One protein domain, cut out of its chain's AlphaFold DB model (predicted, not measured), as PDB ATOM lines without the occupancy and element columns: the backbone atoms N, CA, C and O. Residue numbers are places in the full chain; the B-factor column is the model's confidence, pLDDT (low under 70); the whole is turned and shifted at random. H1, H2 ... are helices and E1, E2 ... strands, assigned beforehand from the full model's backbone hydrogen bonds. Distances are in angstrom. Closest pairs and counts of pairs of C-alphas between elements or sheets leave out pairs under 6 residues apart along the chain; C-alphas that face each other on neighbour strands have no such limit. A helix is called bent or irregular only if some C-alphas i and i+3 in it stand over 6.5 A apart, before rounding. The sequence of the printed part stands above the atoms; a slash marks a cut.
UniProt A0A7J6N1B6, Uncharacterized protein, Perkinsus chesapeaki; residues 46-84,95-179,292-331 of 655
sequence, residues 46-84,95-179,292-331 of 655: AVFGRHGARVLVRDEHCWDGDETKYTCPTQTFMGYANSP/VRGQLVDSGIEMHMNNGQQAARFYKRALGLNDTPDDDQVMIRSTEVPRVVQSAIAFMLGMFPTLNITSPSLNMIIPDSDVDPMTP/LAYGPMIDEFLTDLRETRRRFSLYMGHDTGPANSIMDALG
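Overview. This is residues 46 to 84, 95 to 179 and 292 to 331 of the 655 residues of an uncharacterized protein of Perkinsus chesapeaki (UniProt A0A7J6N1B6). A small parallel sheet, E1 E3 E2, lies between helices: H2 covers one face, with the long H1 packed on H2, and H4 stands over the other face beside H3. Residues 60 to 68, in the unnamed stretch 51 to 84, stick out. The 164 printed residues, under half of them in named elements, run E1 H1 E2 H2 H3 E3 H4, of mixed class. The whole is compact, radius of gyration of the C-alphas 16.7 A, spanning 56 by 40 by 26 A.

Along the chain. E1 is residues 46 to 50, from C-alpha 46 at (-46.612, 6.663, 46.238); E3 is 312 to 317, 16.7 A long; E2 is 133 to 137. H2 is 141 to 154, 19.9 A; H1, 101 to 119, 25.4 A, is only just irregular, C-alphas 116 and 119 being 6.6 A apart. H3, 292 to 306, 21.8 A, is irregular, C-alphas 293 and 296 being 7.3 A apart. H4, 322 to 329, ends at (-39.185, 6.168, 59.907).

Arrangement. Between the parallel neighbours E1 and E3, N 47 and O 313 are within hydrogen-bond range at 2.8 A; between the parallel neighbours E3 and E2, N 134 and O 312 are within it at 2.9 A. H2 runs along E3, 22 degrees on the local plane, height over the sheet 8.6 A. On the opposite face H4 stands up over E1, height 9.5 A: three layers, helices on both faces. H1 touches H2, closest C-alphas Gly 111 and Gly 153, 4.1 A, at a steep tilt of 41 degrees, the same way. Residues 294 to 298 of H3 touch H4, closest C-alphas Tyr 294 and Ser 325, 5.7 A, only just about perpendicular at 71 degrees. H1 and H3 only graze the sheet. Every O i to N i+4 pair is within range in H2 and H4, 14 of 15 in H1, 9 of 11 in H3.

Size, cuts and confidence. Residues 85 to 94 and 180 to 291 are not printed, leaving gaps of 8.3 A and 7.9 A between C-alphas. H1 to E2 is a long link. Residues 71 to 84 and 159 to 164 are among those under pLDDT 70.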
ATOM      1  N   ALA A  46     -46.344   5.588  45.292       93.12
ATOM      2  CA  ALA A  46     -46.612   6.663  46.238       93.12
ATOM      3  C   ALA A  46     -45.490   7.706  46.157       93.12
ATOM      4  O   ALA A  46     -44.314   7.353  46.200       93.12
ATOM      5  N   VAL A  47     -45.861   8.977  46.020       92.25
ATOM      6  CA  VAL A  47     -44.944  10.117  45.940       92.25
ATOM      7  C   VAL A  47     -45.124  10.973  47.184       92.25
ATOM      8  O   VAL A  47     -46.241  11.378  47.498       92.25
ATOM      9  N   PHE A  48     -44.021  11.278  47.864       91.81
ATOM     10  CA  PHE A  48     -43.991  12.166  49.023       91.81
ATOM     11  C   PHE A  48     -43.243  13.444  48.656       91.81
ATOM     12  O   PHE A  48     -42.049  13.404  48.373       91.81
ATOM     13  N   GLY A  49     -43.940  14.577  48.641       88.12
ATOM     14  CA  GLY A  49     -43.382  15.863  48.242       88.12
ATOM     15  C   GLY A  49     -43.439  16.915  49.346       88.12
ATOM     16  O   GLY A  49     -44.371  16.972  50.154       88.12
ATOM     17  N   ARG A  50     -42.428  17.786  49.347       88.19
ATOM     18  CA  ARG A  50     -42.463  19.111  49.980       88.19
ATOM     19  C   ARG A  50     -42.979  20.120  48.952       88.19
ATOM     20  O   ARG A  50     -42.813  19.888  47.761       88.19
ATOM     21  N   HIS A  51     -43.587  21.217  49.397       86.88
ATOM     22  CA  HIS A  51     -43.943  22.336  48.515       86.88
ATOM     23  C   HIS A  51     -42.736  22.917  47.750       86.88
ATOM     24  O   HIS A  51     -41.588  22.761  48.172       86.88
ATOM     25  N   GLY A  52     -43.016  23.675  46.687       86.62
ATOM     26  CA  GLY A  52     -42.001  24.357  45.882       86.62
ATOM     27  C   GLY A  52     -41.433  25.610  46.557       86.62
ATOM     28  O   GLY A  52     -41.721  25.897  47.724       86.62
ATOM     29  N   ALA A  53     -40.630  26.374  45.811       86.75
ATOM     30  CA  ALA A  53     -40.080  27.648  46.268       86.75
ATOM     31  C   ALA A  53     -41.177  28.615  46.746       86.75
ATOM     32  O   ALA A  53     -42.249  28.734  46.143       86.75
ATOM     33  N   ARG A  54     -40.902  29.320  47.844       84.88
ATOM     34  CA  ARG A  54     -41.836  30.235  48.506       84.88
ATOM     35  C   ARG A  54     -41.099  31.413  49.127       84.88
ATOM     36  O   ARG A  54     -39.912  31.309  49.417       84.88
ATOM     37  N   VAL A  55     -41.825  32.491  49.400       83.62
ATOM     38  CA  VAL A  55     -41.303  33.600  50.213       83.62
ATOM     39  C   VAL A  55     -41.246  33.234  51.705       83.62
ATOM     40  O   VAL A  55     -41.758  32.191  52.132       83.62
ATOM     41  N   LEU A  56     -40.618  34.103  52.497       82.50
ATOM     42  CA  LEU A  56     -40.441  33.965  53.945       82.50
ATOM     43  C   LEU A  56     -41.782  33.826  54.693       82.50
ATOM     44  O   LEU A  56     -42.756  34.510  54.367       82.50
ATOM     45  N   VAL A  57     -41.857  32.954  55.707       75.81
ATOM     46  CA  VAL A  57     -43.090  32.743  56.502       75.81
ATOM     47  C   VAL A  57     -43.288  33.822  57.575       75.81
ATOM     48  O   VAL A  57     -44.423  34.064  57.996       75.81
ATOM     49  N   ARG A  58     -42.212  34.464  58.041       71.12
ATOM     50  CA  ARG A  58     -42.234  35.408  59.170       71.12
ATOM     51  C   ARG A  58     -42.083  36.865  58.729       71.12
ATOM     52  O   ARG A  58     -41.445  37.150  57.730       71.12
ATOM     53  N   ASP A  59     -42.657  37.773  59.520       56.19
ATOM     54  CA  ASP A  59     -42.500  39.233  59.397       56.19
ATOM     55  C   ASP A  59     -41.318  39.723  60.253       56.19
ATOM     56  O   ASP A  59     -41.452  40.644  61.060       56.19
ATOM     57  N   GLU A  60     -40.180  39.051  60.145       60.25
ATOM     58  CA  GLU A  60     -38.966  39.415  60.872       60.25
ATOM     59  C   GLU A  60     -37.945  39.934  59.861       60.25
ATOM     60  O   GLU A  60     -37.808  39.362  58.783       60.25
ATOM     61  N   HIS A  61     -37.236  41.005  60.218       76.44
ATOM     62  CA  HIS A  61     -35.944  41.281  59.599       76.44
ATOM     63  C   HIS A  61     -35.041  40.085  59.910       76.44
ATOM     64  O   HIS A  61     -34.947  39.671  61.072       76.44
ATOM     65  N   CYS A  62     -34.447  39.476  58.887       86.88
ATOM     66  CA  CYS A  62     -33.704  38.235  59.068       86.88
ATOM     67  C   CYS A  62     -32.449  38.420  59.931       86.88
ATOM     68  O   CYS A  62     -32.102  37.537  60.725       86.88
ATOM     69  N   TRP A  63     -31.850  39.603  59.825       91.56
ATOM     70  CA  TRP A  63     -30.761  40.154  60.628       91.56
ATOM     71  C   TRP A  63     -30.925  41.679  60.707       91.56
ATOM     72  O   TRP A  63     -31.753  42.266  60.001       91.56
ATOM     73  N   ASP A  64     -30.146  42.329  61.569       90.06
ATOM     74  CA  ASP A  64     -30.144  43.788  61.683       90.06
ATOM     75  C   ASP A  64     -29.803  44.442  60.334       90.06
ATOM     76  O   ASP A  64     -28.773  44.163  59.723       90.06
ATOM     77  N   GLY A  65     -30.687  45.329  59.870       84.94
ATOM     78  CA  GLY A  65     -30.526  46.038  58.599       84.94
ATOM     79  C   GLY A  65     -31.009  45.283  57.355       84.94
ATOM     80  O   GLY A  65     -30.832  45.795  56.254       84.94
ATOM     81  N   ASP A  66     -31.635  44.111  57.493       87.25
ATOM     82  CA  ASP A  66     -32.276  43.430  56.363       87.25
ATOM     83  C   ASP A  66     -33.515  44.205  55.870       87.25
ATOM     84  O   ASP A  66     -34.570  44.172  56.499       87.25
ATOM     85  N   GLU A  67     -33.414  44.895  54.735       84.50
ATOM     86  CA  GLU A  67     -34.530  45.633  54.120       84.50
ATOM     87  C   GLU A  67     -35.147  44.914  52.905       84.50
ATOM     88  O   GLU A  67     -35.883  45.529  52.124       84.50
ATOM     89  N   THR A  68     -34.870  43.615  52.750       82.31
ATOM     90  CA  THR A  68     -35.219  42.841  51.553       82.31
ATOM     91  C   THR A  68     -36.719  42.813  51.289       82.31
ATOM     92  O   THR A  68     -37.542  42.492  52.154       82.31
ATOM     93  N   LYS A  69     -37.100  43.098  50.044       80.81
ATOM     94  CA  LYS A  69     -38.475  43.018  49.558       80.81
ATOM     95  C   LYS A  69     -38.613  41.845  48.613       80.81
ATOM     96  O   LYS A  69     -38.018  41.775  47.539       80.81
ATOM     97  N   TYR A  70     -39.509  40.952  48.991       76.75
ATOM     98  CA  TYR A  70     -39.934  39.858  48.139       76.75
ATOM     99  C   TYR A  70     -41.005  40.350  47.173       76.75
ATOM    100  O   TYR A  70     -41.996  40.963  47.581       76.75
ATOM    101  N   THR A  71     -40.829  40.064  45.887       68.19
ATOM    102  CA  THR A  71     -41.877  40.324  44.899       68.19
ATOM    103  C   THR A  71     -42.679  39.048  44.716       68.19
ATOM    104  O   THR A  71     -42.131  37.993  44.447       68.19
ATOM    105  N   CYS A  72     -43.996  39.109  44.893       59.47
ATOM    106  CA  CYS A  72     -44.876  37.974  44.620       59.47
ATOM    107  C   CYS A  72     -45.670  38.277  43.351       59.47
ATOM    108  O   CYS A  72     -46.827  38.694  43.462       59.47
ATOM    109  N   PRO A  73     -45.095  38.127  42.145       52.88
ATOM    110  CA  PRO A  73     -45.884  38.203  40.934       52.88
ATOM    111  C   PRO A  73     -46.688  36.908  40.824       52.88
ATOM    112  O   PRO A  73     -46.431  36.118  39.941       52.88
ATOM    113  N   THR A  74     -47.654  36.640  41.707       51.25
ATOM    114  CA  THR A  74     -48.580  35.539  41.429       51.25
ATOM    115  C   THR A  74     -49.453  36.022  40.282       51.25
ATOM    116  O   THR A  74     -50.464  36.692  40.518       51.25
ATOM    117  N   GLN A  75     -49.078  35.729  39.033       47.59
ATOM    118  CA  GLN A  75     -50.101  35.638  38.001       47.59
ATOM    119  C   GLN A  75     -51.143  34.685  38.575       47.59
ATOM    120  O   GLN A  75     -50.810  33.573  38.973       47.59
ATOM    121  N   THR A  76     -52.374  35.167  38.740       47.44
ATOM    122  CA  THR A  76     -53.518  34.384  39.210       47.44
ATOM    123  C   THR A  76     -53.498  33.027  38.524       47.44
ATOM    124  O   THR A  76     -53.839  32.927  37.345       47.44
ATOM    125  N   PHE A  77     -53.044  31.995  39.237       42.72
ATOM    126  CA  PHE A  77     -52.903  30.676  38.651       42.72
ATOM    127  C   PHE A  77     -54.313  30.116  38.450       42.72
ATOM    128  O   PHE A  77     -55.011  29.767  39.402       42.72
ATOM    129  N   MET A  78     -54.749  30.152  37.189       44.94
ATOM    130  CA  MET A  78     -55.905  29.462  36.610       44.94
ATOM    131  C   MET A  78     -57.156  29.375  37.503       44.94
ATOM    132  O   MET A  78     -57.633  28.292  37.827       44.94
ATOM    133  N   GLY A  79     -57.730  30.524  37.873       40.03
ATOM    134  CA  GLY A  79     -59.097  30.575  38.410       40.03
ATOM    135  C   GLY A  79     -59.269  30.205  39.887       40.03
ATOM    136  O   GLY A  79     -60.395  30.266  40.378       40.03
ATOM    137  N   TYR A  80     -58.193  29.934  40.639       40.97
ATOM    138  CA  TYR A  80     -58.239  30.014  42.104       40.97
ATOM    139  C   TYR A  80     -58.312  31.491  42.525       40.97
ATOM    140  O   TYR A  80     -57.344  32.099  42.976       40.97
ATOM    141  N   ALA A  81     -59.500  32.080  42.363       37.38
ATOM    142  CA  ALA A  81     -59.826  33.465  42.711       37.38
ATOM    143  C   ALA A  81     -59.753  33.761  44.224       37.38
ATOM    144  O   ALA A  81     -59.936  34.902  44.634       37.38
ATOM    145  N   ASN A  82     -59.438  32.752  45.041       37.31
ATOM    146  CA  ASN A  82     -59.185  32.889  46.473       37.31
ATOM    147  C   ASN A  82     -57.696  32.757  46.833       37.31
ATOM    148  O   ASN A  82     -57.368  32.512  47.993       37.31
ATOM    149  N   SER A  83     -56.777  32.945  45.879       36.72
ATOM    150  CA  SER A  83     -55.467  33.477  46.262       36.72
ATOM    151  C   SER A  83     -55.686  34.947  46.656       36.72
ATOM    152  O   SER A  83     -56.216  35.695  45.832       36.72
ATOM    153  N   PRO A  84     -55.346  35.403  47.877       36.22
ATOM    154  CA  PRO A  84     -55.659  36.754  48.371       36.22
ATOM    155  C   PRO A  84     -55.014  37.919  47.592       36.22
ATOM    156  O   PRO A  84     -55.040  39.058  48.053       36.22
ATOM    157  N   VAL A  95     -47.630  39.156  52.009       57.91
ATOM    158  CA  VAL A  95     -48.047  37.838  51.517       57.91
ATOM    159  C   VAL A  95     -47.057  36.792  52.054       57.91
ATOM    160  O   VAL A  95     -46.073  36.466  51.406       57.91
ATOM    161  N   ARG A  96     -47.259  36.326  53.295       70.75
ATOM    162  CA  ARG A  96     -46.294  35.462  54.009       70.75
ATOM    163  C   ARG A  96     -46.315  34.021  53.517       70.75
ATOM    164  O   ARG A  96     -47.388  33.437  53.335       70.75
ATOM    165  N   GLY A  97     -45.130  33.431  53.390       75.44
ATOM    166  CA  GLY A  97     -44.938  32.007  53.146       75.44
ATOM    167  C   GLY A  97     -45.581  31.496  51.862       75.44
ATOM    168  O   GLY A  97     -45.803  30.295  51.769       75.44
ATOM    169  N   GLN A  98     -45.967  32.359  50.920       82.12
ATOM    170  CA  GLN A  98     -46.688  31.925  49.727       82.12
ATOM    171  C   GLN A  98     -45.752  31.324  48.691       82.12
ATOM    172  O   GLN A  98     -44.597  31.731  48.565       82.12
ATOM    173  N   LEU A  99     -46.292  30.356  47.953       81.62
ATOM    174  CA  LEU A  99     -45.643  29.774  46.791       81.62
ATOM    175  C   LEU A  99     -45.385  30.872  45.751       81.62
ATOM    176  O   LEU A  99     -46.233  31.741  45.545       81.62
ATOM    177  N   VAL A 100     -44.220  30.830  45.114       83.25
ATOM    178  CA  VAL A 100     -43.878  31.718  43.995       83.25
ATOM    179  C   VAL A 100     -43.976  30.961  42.671       83.25
ATOM    180  O   VAL A 100     -44.049  29.732  42.671       83.25
ATOM    181  N   ASP A 101     -43.979  31.672  41.544       82.38
ATOM    182  CA  ASP A 101     -44.166  31.077  40.210       82.38
ATOM    183  C   ASP A 101     -43.164  29.952  39.911       82.38
ATOM    184  O   ASP A 101     -43.547  28.880  39.447       82.38
ATOM    185  N   SER A 102     -41.898  30.145  40.276       84.38
ATOM    186  CA  SER A 102     -40.853  29.117  40.192       84.38
ATOM    187  C   SER A 102     -41.190  27.869  41.019       84.38
ATOM    188  O   SER A 102     -40.935  26.750  40.588       84.38
ATOM    189  N   GLY A 103     -41.816  28.027  42.188       86.62
ATOM    190  CA  GLY A 103     -42.288  26.919  43.017       86.62
ATOM    191  C   GLY A 103     -43.461  26.158  42.398       86.62
ATOM    192  O   GLY A 103     -43.546  24.939  42.546       86.62
ATOM    193  N   ILE A 104     -44.341  26.849  41.670       85.38
ATOM    194  CA  ILE A 104     -45.397  26.219  40.866       85.38
ATOM    195  C   ILE A 104     -44.771  25.430  39.712       85.38
ATOM    196  O   ILE A 104     -45.100  24.259  39.516       85.38
ATOM    197  N   GLU A 105     -43.842  26.048  38.980       86.69
ATOM    198  CA  GLU A 105     -43.143  25.435  37.850       86.69
ATOM    199  C   GLU A 105     -42.387  24.167  38.263       86.69
ATOM    200  O   GLU A 105     -42.513  23.139  37.596       86.69
ATOM    201  N   MET A 106     -41.712  24.186  39.420       86.19
ATOM    202  CA  MET A 106     -41.082  22.997  40.006       86.19
ATOM    203  C   MET A 106     -42.052  21.815  40.088       86.19
ATOM    204  O   MET A 106     -41.730  20.701  39.669       86.19
ATOM    205  N   HIS A 107     -43.260  22.035  40.607       88.56
ATOM    206  CA  HIS A 107     -44.232  20.956  40.752       88.56
ATOM    207  C   HIS A 107     -44.893  20.559  39.437       88.56
ATOM    208  O   HIS A 107     -45.082  19.362  39.224       88.56
ATOM    209  N   MET A 108     -45.155  21.503  38.530       88.62
ATOM    210  CA  MET A 108     -45.586  21.187  37.162       88.62
ATOM    211  C   MET A 108     -44.582  20.251  36.474       88.62
ATOM    212  O   MET A 108     -44.970  19.212  35.937       88.62
ATOM    213  N   ASN A 109     -43.288  20.568  36.549       88.06
ATOM    214  CA  ASN A 109     -42.219  19.763  35.960       88.06
ATOM    215  C   ASN A 109     -42.126  18.375  36.608       88.06
ATOM    216  O   ASN A 109     -42.012  17.370  35.903       88.06
ATOM    217  N   ASN A 110     -42.252  18.294  37.936       88.94
ATOM    218  CA  ASN A 110     -42.273  17.017  38.656       88.94
ATOM    219  C   ASN A 110     -43.474  16.147  38.250       88.94
ATOM    220  O   ASN A 110     -43.323  14.945  38.033       88.94
ATOM    221  N   GLY A 111     -44.648  16.753  38.070       92.19
ATOM    222  CA  GLY A 111     -45.838  16.073  37.561       92.19
ATOM    223  C   GLY A 111     -45.652  15.536  36.140       92.19
ATOM    224  O   GLY A 111     -45.988  14.386  35.855       92.19
ATOM    225  N   GLN A 112     -45.054  16.333  35.250       91.38
ATOM    226  CA  GLN A 112     -44.755  15.915  33.875       91.38
ATOM    227  C   GLN A 112     -43.758  14.753  33.830       91.38
ATOM    228  O   GLN A 112     -43.886  13.853  32.996       91.38
ATOM    229  N   GLN A 113     -42.758  14.748  34.715       89.75
ATOM    230  CA  GLN A 113     -41.871  13.598  34.885       89.75
ATOM    231  C   GLN A 113     -42.662  12.373  35.354       89.75
ATOM    232  O   GLN A 113     -42.604  11.327  34.707       89.75
ATOM    233  N   ALA A 114     -43.497  12.513  36.384       90.44
ATOM    234  CA  ALA A 114     -44.328  11.419  36.879       90.44
ATOM    235  C   ALA A 114     -45.234  10.808  35.808       90.44
ATOM    236  O   ALA A 114     -45.341   9.581  35.705       90.44
ATOM    237  N   ALA A 115     -45.830  11.643  34.954       91.56
ATOM    238  CA  ALA A 115     -46.618  11.175  33.823       91.56
ATOM    239  C   ALA A 115     -45.793  10.322  32.853       91.56
ATOM    240  O   ALA A 115     -46.254   9.255  32.440       91.56
ATOM    241  N   ARG A 116     -44.572  10.765  32.514       89.38
ATOM    242  CA  ARG A 116     -43.671  10.050  31.595       89.38
ATOM    243  C   ARG A 116     -43.339   8.638  32.084       89.38
ATOM    244  O   ARG A 116     -43.284   7.723  31.264       89.38
ATOM    245  N   PHE A 117     -43.139   8.453  33.389       86.62
ATOM    246  CA  PHE A 117     -42.724   7.163  33.951       86.62
ATOM    247  C   PHE A 117     -43.888   6.263  34.355       86.62
ATOM    248  O   PHE A 117     -43.864   5.064  34.075       86.62
ATOM    249  N   TYR A 118     -44.913   6.818  34.999       90.50
ATOM    250  CA  TYR A 118     -45.878   5.999  35.727       90.50
ATOM    251  C   TYR A 118     -47.254   5.930  35.091       90.50
ATOM    252  O   TYR A 118     -47.912   4.904  35.235       90.50
ATOM    253  N   LYS A 119     -47.683   6.941  34.327       91.19
ATOM    254  CA  LYS A 119     -49.052   6.981  33.788       91.19
ATOM    255  C   LYS A 119     -49.379   5.749  32.943       91.19
ATOM    256  O   LYS A 119     -50.347   5.045  33.218       91.19
ATOM    257  N   ARG A 120     -48.516   5.430  31.971       88.94
ATOM    258  CA  ARG A 120     -48.670   4.233  31.127       88.94
ATOM    259  C   ARG A 120     -48.421   2.939  31.903       88.94
ATOM    260  O   ARG A 120     -49.149   1.975  31.701       88.94
ATOM    261  N   ALA A 121     -47.401   2.912  32.760       87.06
ATOM    262  CA  ALA A 121     -47.008   1.710  33.496       87.06
ATOM    263  C   ALA A 121     -48.093   1.236  34.480       87.06
ATOM    264  O   ALA A 121     -48.275   0.036  34.657       87.06
ATOM    265  N   LEU A 122     -48.827   2.179  35.070       89.88
ATOM    266  CA  LEU A 122     -49.915   1.931  36.015       89.88
ATOM    267  C   LEU A 122     -51.301   1.850  35.354       89.88
ATOM    268  O   LEU A 122     -52.275   1.545  36.040       89.88
ATOM    269  N   GLY A 123     -51.411   2.144  34.052       91.50
ATOM    270  CA  GLY A 123     -52.698   2.204  33.351       91.50
ATOM    271  C   GLY A 123     -53.622   3.316  33.864       91.50
ATOM    272  O   GLY A 123     -54.826   3.099  33.982       91.50
ATOM    273  N   LEU A 124     -53.066   4.482  34.210       92.12
ATOM    274  CA  LEU A 124     -53.851   5.633  34.671       92.12
ATOM    275  C   LEU A 124     -54.555   6.308  33.491       92.12
ATOM    276  O   LEU A 124     -53.942   6.528  32.442       92.12
ATOM    277  N   ASN A 125     -55.818   6.686  33.688       89.56
ATOM    278  CA  ASN A 125     -56.587   7.420  32.688       89.56
ATOM    279  C   ASN A 125     -56.040   8.846  32.493       89.56
ATOM    280  O   ASN A 125     -55.348   9.393  33.353       89.56
ATOM    281  N   ASP A 126     -56.369   9.479  31.364       88.06
ATOM    282  CA  ASP A 126     -56.049  10.897  31.151       88.06
ATOM    283  C   ASP A 126     -56.777  11.803  32.149       88.06
ATOM    284  O   ASP A 126     -56.210  12.786  32.617       88.06
ATOM    285  N   THR A 127     -57.991  11.411  32.528       86.62
ATOM    286  CA  THR A 127     -58.789  12.016  33.592       86.62
ATOM    287  C   THR A 127     -59.073  10.920  34.621       86.62
ATOM    288  O   THR A 127     -60.074  10.214  34.488       86.62
ATOM    289  N   PRO A 128     -58.150  10.671  35.564       84.44
ATOM    290  CA  PRO A 128     -58.321   9.614  36.552       84.44
ATOM    291  C   PRO A 128     -59.459   9.949  37.521       84.44
ATOM    292  O   PRO A 128     -59.797  11.118  37.720       84.44
ATOM    293  N   ASP A 129     -60.028   8.903  38.112       85.56
ATOM    294  CA  ASP A 129     -60.967   8.991  39.227       85.56
ATOM    295  C   ASP A 129     -60.240   8.845  40.579       85.56
ATOM    296  O   ASP A 129     -59.052   8.500  40.642       85.56
ATOM    297  N   ASP A 130     -60.975   9.097  41.665       84.44
ATOM    298  CA  ASP A 130     -60.489   8.976  43.050       84.44
ATOM    299  C   ASP A 130     -60.097   7.531  43.433       84.44
ATOM    300  O   ASP A 130     -59.351   7.308  44.395       84.44
ATOM    301  N   ASP A 131     -60.580   6.540  42.674       87.50
ATOM    302  CA  ASP A 131     -60.243   5.128  42.858       87.50
ATOM    303  C   ASP A 131     -58.839   4.826  42.302       87.50
ATOM    304  O   ASP A 131     -58.100   4.055  42.915       87.50
ATOM    305  N   GLN A 132     -58.433   5.433  41.178       89.88
ATOM    306  CA  GLN A 132     -57.096   5.269  40.591       89.88
ATOM    307  C   GLN A 132     -56.030   6.134  41.275       89.88
ATOM    308  O   GLN A 132     -54.874   5.699  41.391       89.88
ATOM    309  N   VAL A 133     -56.397   7.348  41.694       92.75
ATOM    310  CA  VAL A 133     -55.466   8.388  42.144       92.75
ATOM    311  C   VAL A 133     -55.935   9.019  43.451       92.75
ATOM    312  O   VAL A 133     -57.050   9.512  43.539       92.75
ATOM    313  N   MET A 134     -55.047   9.094  44.444       94.00
ATOM    314  CA  MET A 134     -55.283   9.872  45.663       94.00
ATOM    315  C   MET A 134     -54.341  11.058  45.758       94.00
ATOM    316  O   MET A 134     -53.135  10.924  45.545       94.00
ATOM    317  N   ILE A 135     -54.891  12.192  46.184       93.75
ATOM    318  CA  ILE A 135     -54.122  13.368  46.564       93.75
ATOM    319  C   ILE A 135     -54.384  13.660  48.040       93.75
ATOM    320  O   ILE A 135     -55.525  13.856  48.454       93.75
ATOM    321  N   ARG A 136     -53.317  13.709  48.831       93.88
ATOM    322  CA  ARG A 136     -53.329  13.997  50.261       93.88
ATOM    323  C   ARG A 136     -52.445  15.208  50.525       93.88
ATOM    324  O   ARG A 136     -51.276  15.210  50.145       93.88
ATOM    325  N   SER A 137     -52.988  16.244  51.158       91.56
ATOM    326  CA  SER A 137     -52.237  17.473  51.435       91.56
ATOM    327  C   SER A 137     -52.465  17.997  52.846       91.56
ATOM    328  O   SER A 137     -53.538  17.794  53.408       91.56
ATOM    329  N   THR A 138     -51.448  18.641  53.428       87.56
ATOM    330  CA  THR A 138     -51.619  19.399  54.675       87.56
ATOM    331  C   THR A 138     -52.429  20.654  54.391       87.56
ATOM    332  O   THR A 138     -52.294  21.229  53.310       87.56
ATOM    333  N   GLU A 139     -53.160  21.151  55.385       84.81
ATOM    334  CA  GLU A 139     -53.935  22.395  55.311       84.81
ATOM    335  C   GLU A 139     -53.047  23.660  55.293       84.81
ATOM    336  O   GLU A 139     -53.051  24.503  56.186       84.81
ATOM    337  N   VAL A 140     -52.211  23.789  54.262       82.56
ATOM    338  CA  VAL A 140     -51.323  24.930  54.047       82.56
ATOM    339  C   VAL A 140     -51.441  25.350  52.580       82.56
ATOM    340  O   VAL A 140     -51.052  24.572  51.705       82.56
ATOM    341  N   PRO A 141     -51.898  26.581  52.268       82.50
ATOM    342  CA  PRO A 141     -52.230  26.988  50.898       82.50
ATOM    343  C   PRO A 141     -51.143  26.707  49.850       82.50
ATOM    344  O   PRO A 141     -51.431  26.159  48.792       82.50
ATOM    345  N   ARG A 142     -49.873  26.993  50.161       82.56
ATOM    346  CA  ARG A 142     -48.740  26.728  49.251       82.56
ATOM    347  C   ARG A 142     -48.526  25.244  48.940       82.56
ATOM    348  O   ARG A 142     -48.033  24.901  47.871       82.56
ATOM    349  N   VAL A 143     -48.870  24.364  49.880       87.81
ATOM    350  CA  VAL A 143     -48.732  22.912  49.728       87.81
ATOM    351  C   VAL A 143     -49.862  22.390  48.848       87.81
ATOM    352  O   VAL A 143     -49.601  21.629  47.921       87.81
ATOM    353  N   VAL A 144     -51.085  22.880  49.066       85.56
ATOM    354  CA  VAL A 144     -52.246  22.600  48.209       85.56
ATOM    355  C   VAL A 144     -51.978  23.054  46.771       85.56
ATOM    356  O   VAL A 144     -52.156  22.279  45.836       85.56
ATOM    357  N   GLN A 145     -51.462  24.272  46.582       83.44
ATOM    358  CA  GLN A 145     -51.073  24.786  45.261       83.44
ATOM    359  C   GLN A 145     -49.979  23.935  44.605       83.44
ATOM    360  O   GLN A 145     -50.068  23.632  43.417       83.44
ATOM    361  N   SER A 146     -48.984  23.492  45.378       88.44
ATOM    362  CA  SER A 146     -47.933  22.588  44.894       88.44
ATOM    363  C   SER A 146     -48.501  21.231  44.457       88.44
ATOM    364  O   SER A 146     -48.105  20.700  43.423       88.44
ATOM    365  N   ALA A 147     -49.460  20.680  45.209       89.75
ATOM    366  CA  ALA A 147     -50.151  19.447  44.844       89.75
ATOM    367  C   ALA A 147     -50.948  19.618  43.543       89.75
ATOM    368  O   ALA A 147     -50.836  18.792  42.644       89.75
ATOM    369  N   ILE A 148     -51.695  20.718  43.403       86.75
ATOM    370  CA  ILE A 148     -52.443  21.037  42.178       86.75
ATOM    371  C   ILE A 148     -51.496  21.154  40.980       86.75
ATOM    372  O   ILE A 148     -51.742  20.531  39.951       86.75
ATOM    373  N   ALA A 149     -50.396  21.899  41.118       87.12
ATOM    374  CA  ALA A 149     -49.388  22.045  40.071       87.12
ATOM    375  C   ALA A 149     -48.800  20.684  39.655       87.12
ATOM    376  O   ALA A 149     -48.715  20.376  38.468       87.12
ATOM    377  N   PHE A 150     -48.486  19.815  40.618       91.81
ATOM    378  CA  PHE A 150     -48.043  18.453  40.322       91.81
ATOM    379  C   PHE A 150     -49.087  17.675  39.514       91.81
ATOM    380  O   PHE A 150     -48.769  17.065  38.493       91.81
ATOM    381  N   MET A 151     -50.351  17.720  39.931       90.75
ATOM    382  CA  MET A 151     -51.420  16.986  39.257       90.75
ATOM    383  C   MET A 151     -51.710  17.517  37.857       90.75
ATOM    384  O   MET A 151     -51.957  16.721  36.958       90.75
ATOM    385  N   LEU A 152     -51.609  18.827  37.637       88.50
ATOM    386  CA  LEU A 152     -51.743  19.430  36.309       88.50
ATOM    387  C   LEU A 152     -50.573  19.084  35.391       88.50
ATOM    388  O   LEU A 152     -50.774  18.851  34.199       88.50
ATOM    389  N   GLY A 153     -49.361  18.991  35.939       90.75
ATOM    390  CA  GLY A 153     -48.213  18.463  35.210       90.75
ATOM    391  C   GLY A 153     -48.413  17.004  34.794       90.75
ATOM    392  O   GLY A 153     -48.041  16.619  33.686       90.75
ATOM    393  N   MET A 154     -49.023  16.195  35.664       92.38
ATOM    394  CA  MET A 154     -49.225  14.766  35.421       92.38
ATOM    395  C   MET A 154     -50.441  14.458  34.520       92.38
ATOM    396  O   MET A 154     -50.405  13.542  33.691       92.38
ATOM    397  N   PHE A 155     -51.516  15.238  34.655       91.88
ATOM    398  CA  PHE A 155     -52.797  15.074  33.968       91.88
ATOM    399  C   PHE A 155     -53.254  16.412  33.363       91.88
ATOM    400  O   PHE A 155     -54.128  17.090  33.908       91.88
ATOM    401  N   PRO A 156     -52.693  16.809  32.208       87.62
ATOM    402  CA  PRO A 156     -52.950  18.122  31.610       87.62
ATOM    403  C   PRO A 156     -54.395  18.320  31.121       87.62
ATOM    404  O   PRO A 156     -54.780  19.433  30.779       87.62
ATOM    405  N   THR A 157     -55.200  17.256  31.068       83.75
ATOM    406  CA  THR A 157     -56.620  17.289  30.686       83.75
ATOM    407  C   THR A 157     -57.563  17.497  31.876       83.75
ATOM    408  O   THR A 157     -58.777  17.544  31.675       83.75
ATOM    409  N   LEU A 158     -57.051  17.612  33.109       81.62
ATOM    410  CA  LEU A 158     -57.879  17.920  34.277       81.62
ATOM    411  C   LEU A 158     -58.506  19.311  34.137       81.62
ATOM    412  O   LEU A 158     -57.813  20.315  33.970       81.62
ATOM    413  N   ASN A 159     -59.832  19.376  34.250       67.56
ATOM    414  CA  ASN A 159     -60.541  20.646  34.292       67.56
ATOM    415  C   ASN A 159     -60.504  21.221  35.717       67.56
ATOM    416  O   ASN A 159     -61.146  20.707  36.627       67.56
ATOM    417  N   ILE A 160     -59.790  22.329  35.892       58.78
ATOM    418  CA  ILE A 160     -59.579  22.987  37.192       58.78
ATOM    419  C   ILE A 160     -60.885  23.568  37.764       58.78
ATOM    420  O   ILE A 160     -61.031  23.686  38.977       58.78
ATOM    421  N   THR A 161     -61.855  23.899  36.906       52.84
ATOM    422  CA  THR A 161     -63.137  24.500  37.331       52.84
ATOM    423  C   THR A 161     -64.125  23.493  37.923       52.84
ATOM    424  O   THR A 161     -65.097  23.887  38.562       52.84
ATOM    425  N   SER A 162     -63.878  22.197  37.733       48.62
ATOM    426  CA  SER A 162     -64.653  21.108  38.324       48.62
ATOM    427  C   SER A 162     -63.701  19.925  38.515       48.62
ATOM    428  O   SER A 162     -63.634  19.051  37.647       48.62
ATOM    429  N   PRO A 163     -62.860  19.952  39.568       54.16
ATOM    430  CA  PRO A 163     -61.825  18.948  39.738       54.16
ATOM    431  C   PRO A 163     -62.490  17.580  39.886       54.16
ATOM    432  O   PRO A 163     -63.257  17.347  40.814       54.16
ATOM    433  N   SER A 164     -62.199  16.679  38.951       59.34
ATOM    434  CA  SER A 164     -62.648  15.284  39.006       59.34
ATOM    435  C   SER A 164     -61.927  14.472  40.082       59.34
ATOM    436  O   SER A 164     -62.285  13.321  40.296       59.34
ATOM    437  N   LEU A 165     -60.907  15.059  40.717       70.06
ATOM    438  CA  LEU A 165     -60.105  14.450  41.767       70.06
ATOM    439  C   LEU A 165     -60.305  15.190  43.082       70.06
ATOM    440  O   LEU A 165     -60.065  16.399  43.168       70.06
ATOM    441  N   ASN A 166     -60.693  14.451  44.110       83.31
ATOM    442  CA  ASN A 166     -60.801  14.962  45.460       83.31
ATOM    443  C   ASN A 166     -59.415  15.035  46.121       83.31
ATOM    444  O   ASN A 166     -58.635  14.080  46.097       83.31
ATOM    445  N   MET A 167     -59.109  16.173  46.748       87.06
ATOM    446  CA  MET A 167     -57.918  16.322  47.579       87.06
ATOM    447  C   MET A 167     -58.304  16.172  49.046       87.06
ATOM    448  O   MET A 167     -59.096  16.947  49.576       87.06
ATOM    449  N   ILE A 168     -57.695  15.202  49.718       91.19
ATOM    450  CA  ILE A 168     -57.895  14.974  51.144       91.19
ATOM    451  C   ILE A 168     -57.049  15.990  51.915       91.19
ATOM    452  O   ILE A 168     -55.816  15.926  51.893       91.19
ATOM    453  N   ILE A 169     -57.720  16.923  52.591       88.50
ATOM    454  CA  ILE A 169     -57.117  17.955  53.444       88.50
ATOM    455  C   ILE A 169     -57.819  17.901  54.808       88.50
ATOM    456  O   ILE A 169     -58.857  18.537  54.991       88.50
ATOM    457  N   PRO A 170     -57.328  17.086  55.753       87.25
ATOM    458  CA  PRO A 170     -57.798  17.098  57.128       87.25
ATOM    459  C   PRO A 170     -57.460  18.425  57.802       87.25
ATOM    460  O   PRO A 170     -56.508  19.104  57.413       87.25
ATOM    461  N   ASP A 171     -58.216  18.738  58.849       86.00
ATOM    462  CA  ASP A 171     -57.919  19.860  59.732       86.00
ATOM    463  C   ASP A 171     -56.508  19.704  60.315       86.00
ATOM    464  O   ASP A 171     -56.110  18.621  60.767       86.00
ATOM    465  N   SER A 172     -55.755  20.801  60.301       82.38
ATOM    466  CA  SER A 172     -54.402  20.873  60.845       82.38
ATOM    467  C   SER A 172     -54.246  20.321  62.275       82.38
ATOM    468  O   SER A 172     -53.152  19.866  62.618       82.38
ATOM    469  N   ASP A 173     -55.297  20.313  63.103       81.44
ATOM    470  CA  ASP A 173     -55.250  19.796  64.479       81.44
ATOM    471  C   ASP A 173     -55.258  18.263  64.575       81.44
ATOM    472  O   ASP A 173     -54.788  17.704  65.577       81.44
ATOM    473  N   VAL A 174     -55.734  17.585  63.528       86.75
ATOM    474  CA  VAL A 174     -55.844  16.118  63.449       86.75
ATOM    475  C   VAL A 174     -55.050  15.511  62.289       86.75
ATOM    476  O   VAL A 174     -55.115  14.304  62.082       86.75
ATOM    477  N   ASP A 175     -54.286  16.315  61.545       90.12
ATOM    478  CA  ASP A 175     -53.481  15.852  60.411       90.12
ATOM    479  C   ASP A 175     -52.201  15.107  60.865       90.12
ATOM    480  O   ASP A 175     -51.267  15.741  61.379       90.12
ATOM    481  N   PRO A 176     -52.093  13.778  60.640       91.00
ATOM    482  CA  PRO A 176     -50.941  12.994  61.077       91.00
ATOM    483  C   PRO A 176     -49.680  13.223  60.241       91.00
ATOM    484  O   PRO A 176     -48.616  12.784  60.662       91.00
ATOM    485  N   MET A 177     -49.729  13.929  59.102       90.00
ATOM    486  CA  MET A 177     -48.542  14.168  58.262       90.00
ATOM    487  C   MET A 177     -47.459  15.007  58.947       90.00
ATOM    488  O   MET A 177     -46.358  15.143  58.409       90.00
ATOM    489  N   THR A 178     -47.761  15.567  60.120       87.44
ATOM    490  CA  THR A 178     -46.795  16.226  60.998       87.44
ATOM    491  C   THR A 178     -46.922  15.670  62.415       87.44
ATOM    492  O   THR A 178     -48.046  15.525  62.897       87.44
ATOM    493  N   PRO A 179     -45.810  15.413  63.129       89.38
ATOM    494  CA  PRO A 179     -45.880  14.939  64.507       89.38
ATOM    495  C   PRO A 179     -46.607  15.931  65.418       89.38
ATOM    496  O   PRO A 179     -46.153  17.068  65.599       89.38
ATOM    497  N   LEU A 292     -44.068   7.304  68.231       91.56
ATOM    498  CA  LEU A 292     -45.185   8.185  68.584       91.56
ATOM    499  C   LEU A 292     -45.313   9.377  67.622       91.56
ATOM    500  O   LEU A 292     -46.428   9.835  67.379       91.56
ATOM    501  N   ALA A 293     -44.194   9.876  67.092       91.81
ATOM    502  CA  ALA A 293     -44.154  11.018  66.184       91.81
ATOM    503  C   ALA A 293     -44.611  10.665  64.764       91.81
ATOM    504  O   ALA A 293     -45.408  11.402  64.188       91.81
ATOM    505  N   TYR A 294     -44.110   9.558  64.210       91.81
ATOM    506  CA  TYR A 294     -44.316   9.197  62.806       91.81
ATOM    507  C   TYR A 294     -45.284   8.024  62.611       91.81
ATOM    508  O   TYR A 294     -45.851   7.881  61.530       91.81
ATOM    509  N   GLY A 295     -45.543   7.222  63.649       90.12
ATOM    510  CA  GLY A 295     -46.453   6.074  63.607       90.12
ATOM    511  C   GLY A 295     -47.842   6.372  63.032       90.12
ATOM    512  O   GLY A 295     -48.269   5.625  62.157       90.12
ATOM    513  N   PRO A 296     -48.534   7.460  63.432       93.25
ATOM    514  CA  PRO A 296     -49.840   7.804  62.861       93.25
ATOM    515  C   PRO A 296     -49.813   8.022  61.340       93.25
ATOM    516  O   PRO A 296     -50.707   7.570  60.631       93.25
ATOM    517  N   MET A 297     -48.769   8.675  60.823       92.00
ATOM    518  CA  MET A 297     -48.596   8.902  59.385       92.00
ATOM    519  C   MET A 297     -48.277   7.602  58.643       92.00
ATOM    520  O   MET A 297     -48.808   7.356  57.562       92.00
ATOM    521  N   ILE A 298     -47.437   6.754  59.244       90.38
ATOM    522  CA  ILE A 298     -47.118   5.427  58.708       90.38
ATOM    523  C   ILE A 298     -48.381   4.566  58.653       90.38
ATOM    524  O   ILE A 298     -48.597   3.892  57.654       90.38
ATOM    525  N   ASP A 299     -49.231   4.596  59.680       91.25
ATOM    526  CA  ASP A 299     -50.492   3.849  59.700       91.25
ATOM    527  C   ASP A 299     -51.473   4.336  58.618       91.25
ATOM    528  O   ASP A 299     -52.049   3.514  57.899       91.25
ATOM    529  N   GLU A 300     -51.587   5.658  58.413       92.69
ATOM    530  CA  GLU A 300     -52.344   6.236  57.290       92.69
ATOM    531  C   GLU A 300     -51.797   5.721  55.949       92.69
ATOM    532  O   GLU A 300     -52.553   5.219  55.115       92.69
ATOM    533  N   PHE A 301     -50.476   5.762  55.760       91.94
ATOM    534  CA  PHE A 301     -49.835   5.294  54.534       91.94
ATOM    535  C   PHE A 301     -49.988   3.781  54.312       91.94
ATOM    536  O   PHE A 301     -50.258   3.334  53.198       91.94
ATOM    537  N   LEU A 302     -49.859   2.961  55.356       89.38
ATOM    538  CA  LEU A 302     -50.066   1.514  55.270       89.38
ATOM    539  C   LEU A 302     -51.527   1.173  54.961       89.38
ATOM    540  O   LEU A 302     -51.791   0.228  54.213       89.38
ATOM    541  N   THR A 303     -52.468   1.941  55.505       91.19
ATOM    542  CA  THR A 303     -53.894   1.828  55.181       91.19
ATOM    543  C   THR A 303     -54.140   2.180  53.722       91.19
ATOM    544  O   THR A 303     -54.780   1.409  53.007       91.19
ATOM    545  N   ASP A 304     -53.554   3.281  53.255       89.62
ATOM    546  CA  ASP A 304     -53.587   3.677  51.856       89.62
ATOM    547  C   ASP A 304     -53.055   2.555  50.961       89.62
ATOM    548  O   ASP A 304     -53.737   2.161  50.018       89.62
ATOM    549  N   LEU A 305     -51.894   1.976  51.280       86.31
ATOM    550  CA  LEU A 305     -51.272   0.889  50.517       86.31
ATOM    551  C   LEU A 305     -52.147  -0.365  50.379       86.31
ATOM    552  O   LEU A 305     -52.017  -1.079  49.385       86.31
ATOM    553  N   ARG A 306     -53.034  -0.638  51.342       88.12
ATOM    554  CA  ARG A 306     -53.970  -1.775  51.284       88.12
ATOM    555  C   ARG A 306     -55.106  -1.564  50.281       88.12
ATOM    556  O   ARG A 306     -55.725  -2.546  49.878       88.12
ATOM    557  N   GLU A 307     -55.365  -0.329  49.850       87.62
ATOM    558  CA  GLU A 307     -56.353  -0.046  48.809       87.62
ATOM    559  C   GLU A 307     -55.856  -0.545  47.444       87.62
ATOM    560  O   GLU A 307     -54.898  -0.032  46.868       87.62
ATOM    561  N   THR A 308     -56.505  -1.575  46.912       84.56
ATOM    562  CA  THR A 308     -56.047  -2.272  45.697       84.56
ATOM    563  C   THR A 308     -56.421  -1.560  44.401       84.56
ATOM    564  O   THR A 308     -55.787  -1.804  43.369       84.56
ATOM    565  N   ARG A 309     -57.434  -0.686  44.428       88.38
ATOM    566  CA  ARG A 309     -57.826   0.109  43.255       88.38
ATOM    567  C   ARG A 309     -56.859   1.254  42.996       88.38
ATOM    568  O   ARG A 309     -56.591   1.576  41.838       88.38
ATOM    569  N   ARG A 310     -56.270   1.782  44.069       91.75
ATOM    570  CA  ARG A 310     -55.370   2.927  44.037       91.75
ATOM    571  C   ARG A 310     -54.025   2.554  43.447       91.75
ATOM    572  O   ARG A 310     -53.283   1.719  43.968       91.75
ATOM    573  N   ARG A 311     -53.707   3.203  42.333       93.31
ATOM    574  CA  ARG A 311     -52.484   2.976  41.560       93.31
ATOM    575  C   ARG A 311     -51.451   4.062  41.810       93.31
ATOM    576  O   ARG A 311     -50.257   3.780  41.755       93.31
ATOM    577  N   PHE A 312     -51.894   5.276  42.111       94.50
ATOM    578  CA  PHE A 312     -51.013   6.403  42.378       94.50
ATOM    579  C   PHE A 312     -51.487   7.186  43.603       94.50
ATOM    580  O   PHE A 312     -52.664   7.522  43.709       94.50
ATOM    581  N   SER A 313     -50.569   7.497  44.511       95.75
ATOM    582  CA  SER A 313     -50.837   8.309  45.698       95.75
ATOM    583  C   SER A 313     -49.840   9.464  45.759       95.75
ATOM    584  O   SER A 313     -48.636   9.237  45.680       95.75
ATOM    585  N   LEU A 314     -50.326  10.690  45.929       94.81
ATOM    586  CA  LEU A 314     -49.505  11.881  46.135       94.81
ATOM    587  C   LEU A 314     -49.735  12.430  47.545       94.81
ATOM    588  O   LEU A 314     -50.836  12.865  47.862       94.81
ATOM    589  N   TYR A 315     -48.682  12.460  48.356       95.44
ATOM    590  CA  TYR A 315     -48.659  13.064  49.686       95.44
ATOM    591  C   TYR A 315     -47.832  14.344  49.647       95.44
ATOM    592  O   TYR A 315     -46.619  14.301  49.455       95.44
ATOM    593  N   MET A 316     -48.476  15.486  49.853       91.62
ATOM    594  CA  MET A 316     -47.839  16.799  49.823       91.62
ATOM    595  C   MET A 316     -47.901  17.447  51.198       91.62
ATOM    596  O   MET A 316     -48.984  17.713  51.715       91.62
ATOM    597  N   GLY A 317     -46.744  17.751  51.780       87.50
ATOM    598  CA  GLY A 317     -46.670  18.451  53.061       87.50
ATOM    599  C   GLY A 317     -45.745  19.657  53.048       87.50
ATOM    600  O   GLY A 317     -45.054  19.956  52.071       87.50
ATOM    601  N   HIS A 318     -45.741  20.371  54.169       83.38
ATOM    602  CA  HIS A 318     -44.768  21.428  54.414       83.38
ATOM    603  C   HIS A 318     -43.428  20.861  54.920       83.38
ATOM    604  O   HIS A 318     -43.193  19.657  54.899       83.38
ATOM    605  N   ASP A 319     -42.540  21.746  55.372       75.25
ATOM    606  CA  ASP A 319     -41.123  21.484  55.667       75.25
ATOM    607  C   ASP A 319     -40.836  20.255  56.567       75.25
ATOM    608  O   ASP A 319     -39.839  19.568  56.371       75.25
ATOM    609  N   THR A 320     -41.716  19.923  57.516       74.75
ATOM    610  CA  THR A 320     -41.589  18.760  58.427       74.75
ATOM    611  C   THR A 320     -42.606  17.658  58.118       74.75
ATOM    612  O   THR A 320     -43.022  16.930  59.012       74.75
ATOM    613  N   GLY A 321     -43.093  17.625  56.880       78.25
ATOM    614  CA  GLY A 321     -44.227  16.814  56.463       78.25
ATOM    615  C   GLY A 321     -43.887  15.347  56.152       78.25
ATOM    616  O   GLY A 321     -42.956  14.764  56.722       78.25
ATOM    617  N   PRO A 322     -44.622  14.733  55.211       81.81
ATOM    618  CA  PRO A 322     -44.662  13.287  55.048       81.81
ATOM    619  C   PRO A 322     -43.358  12.712  54.478       81.81
ATOM    620  O   PRO A 322     -42.967  11.618  54.863       81.81
ATOM    621  N   ALA A 323     -42.631  13.460  53.638       82.25
ATOM    622  CA  ALA A 323     -41.342  13.010  53.106       82.25
ATOM    623  C   ALA A 323     -40.312  12.788  54.227       82.25
ATOM    624  O   ALA A 323     -39.737  11.710  54.323       82.25
ATOM    625  N   ASN A 324     -40.127  13.768  55.118       75.75
ATOM    626  CA  ASN A 324     -39.201  13.634  56.248       75.75
ATOM    627  C   ASN A 324     -39.643  12.540  57.222       75.75
ATOM    628  O   ASN A 324     -38.808  11.760  57.664       75.75
ATOM    629  N   SER A 325     -40.947  12.444  57.493       80.25
ATOM    630  CA  SER A 325     -41.501  11.413  58.377       80.25
ATOM    631  C   SER A 325     -41.228  10.002  57.851       80.25
ATOM    632  O   SER A 325     -40.762   9.154  58.602       80.25
ATOM    633  N   ILE A 326     -41.445   9.761  56.552       81.00
ATOM    634  CA  ILE A 326     -41.156   8.469  55.915       81.00
ATOM    635  C   ILE A 326     -39.655   8.203  55.849       81.00
ATOM    636  O   ILE A 326     -39.227   7.101  56.177       81.00
ATOM    637  N   MET A 327     -38.844   9.194  55.469       76.44
ATOM    638  CA  MET A 327     -37.390   9.022  55.411       76.44
ATOM    639  C   MET A 327     -36.796   8.686  56.783       76.44
ATOM    640  O   MET A 327     -35.962   7.789  56.881       76.44
ATOM    641  N   ASP A 328     -37.234   9.374  57.840       73.62
ATOM    642  CA  ASP A 328     -36.780   9.097  59.202       73.62
ATOM    643  C   ASP A 328     -37.309   7.748  59.708       73.62
ATOM    644  O   ASP A 328     -36.541   6.975  60.271       73.62
ATOM    645  N   ALA A 329     -38.587   7.431  59.475       73.56
ATOM    646  CA  ALA A 329     -39.185   6.168  59.907       73.56
ATOM    647  C   ALA A 329     -38.574   4.935  59.231       73.56
ATOM    648  O   ALA A 329     -38.464   3.880  59.849       73.56
ATOM    649  N   LEU A 330     -38.174   5.066  57.966       70.31
ATOM    650  CA  LEU A 330     -37.469   4.022  57.224       70.31
ATOM    651  C   LEU A 330     -35.956   4.019  57.509       70.31
ATOM    652  O   LEU A 330     -35.227   3.210  56.938       70.31
ATOM    653  N   GLY A 331     -35.474   4.920  58.372       62.12
ATOM    654  CA  GLY A 331     -34.074   4.990  58.773       62.12
ATOM    655  C   GLY A 331     -33.125   5.382  57.642       62.12
ATOM    656  O   GLY A 331     -31.963   5.002  57.686       62.12
TER     657      GLY A 331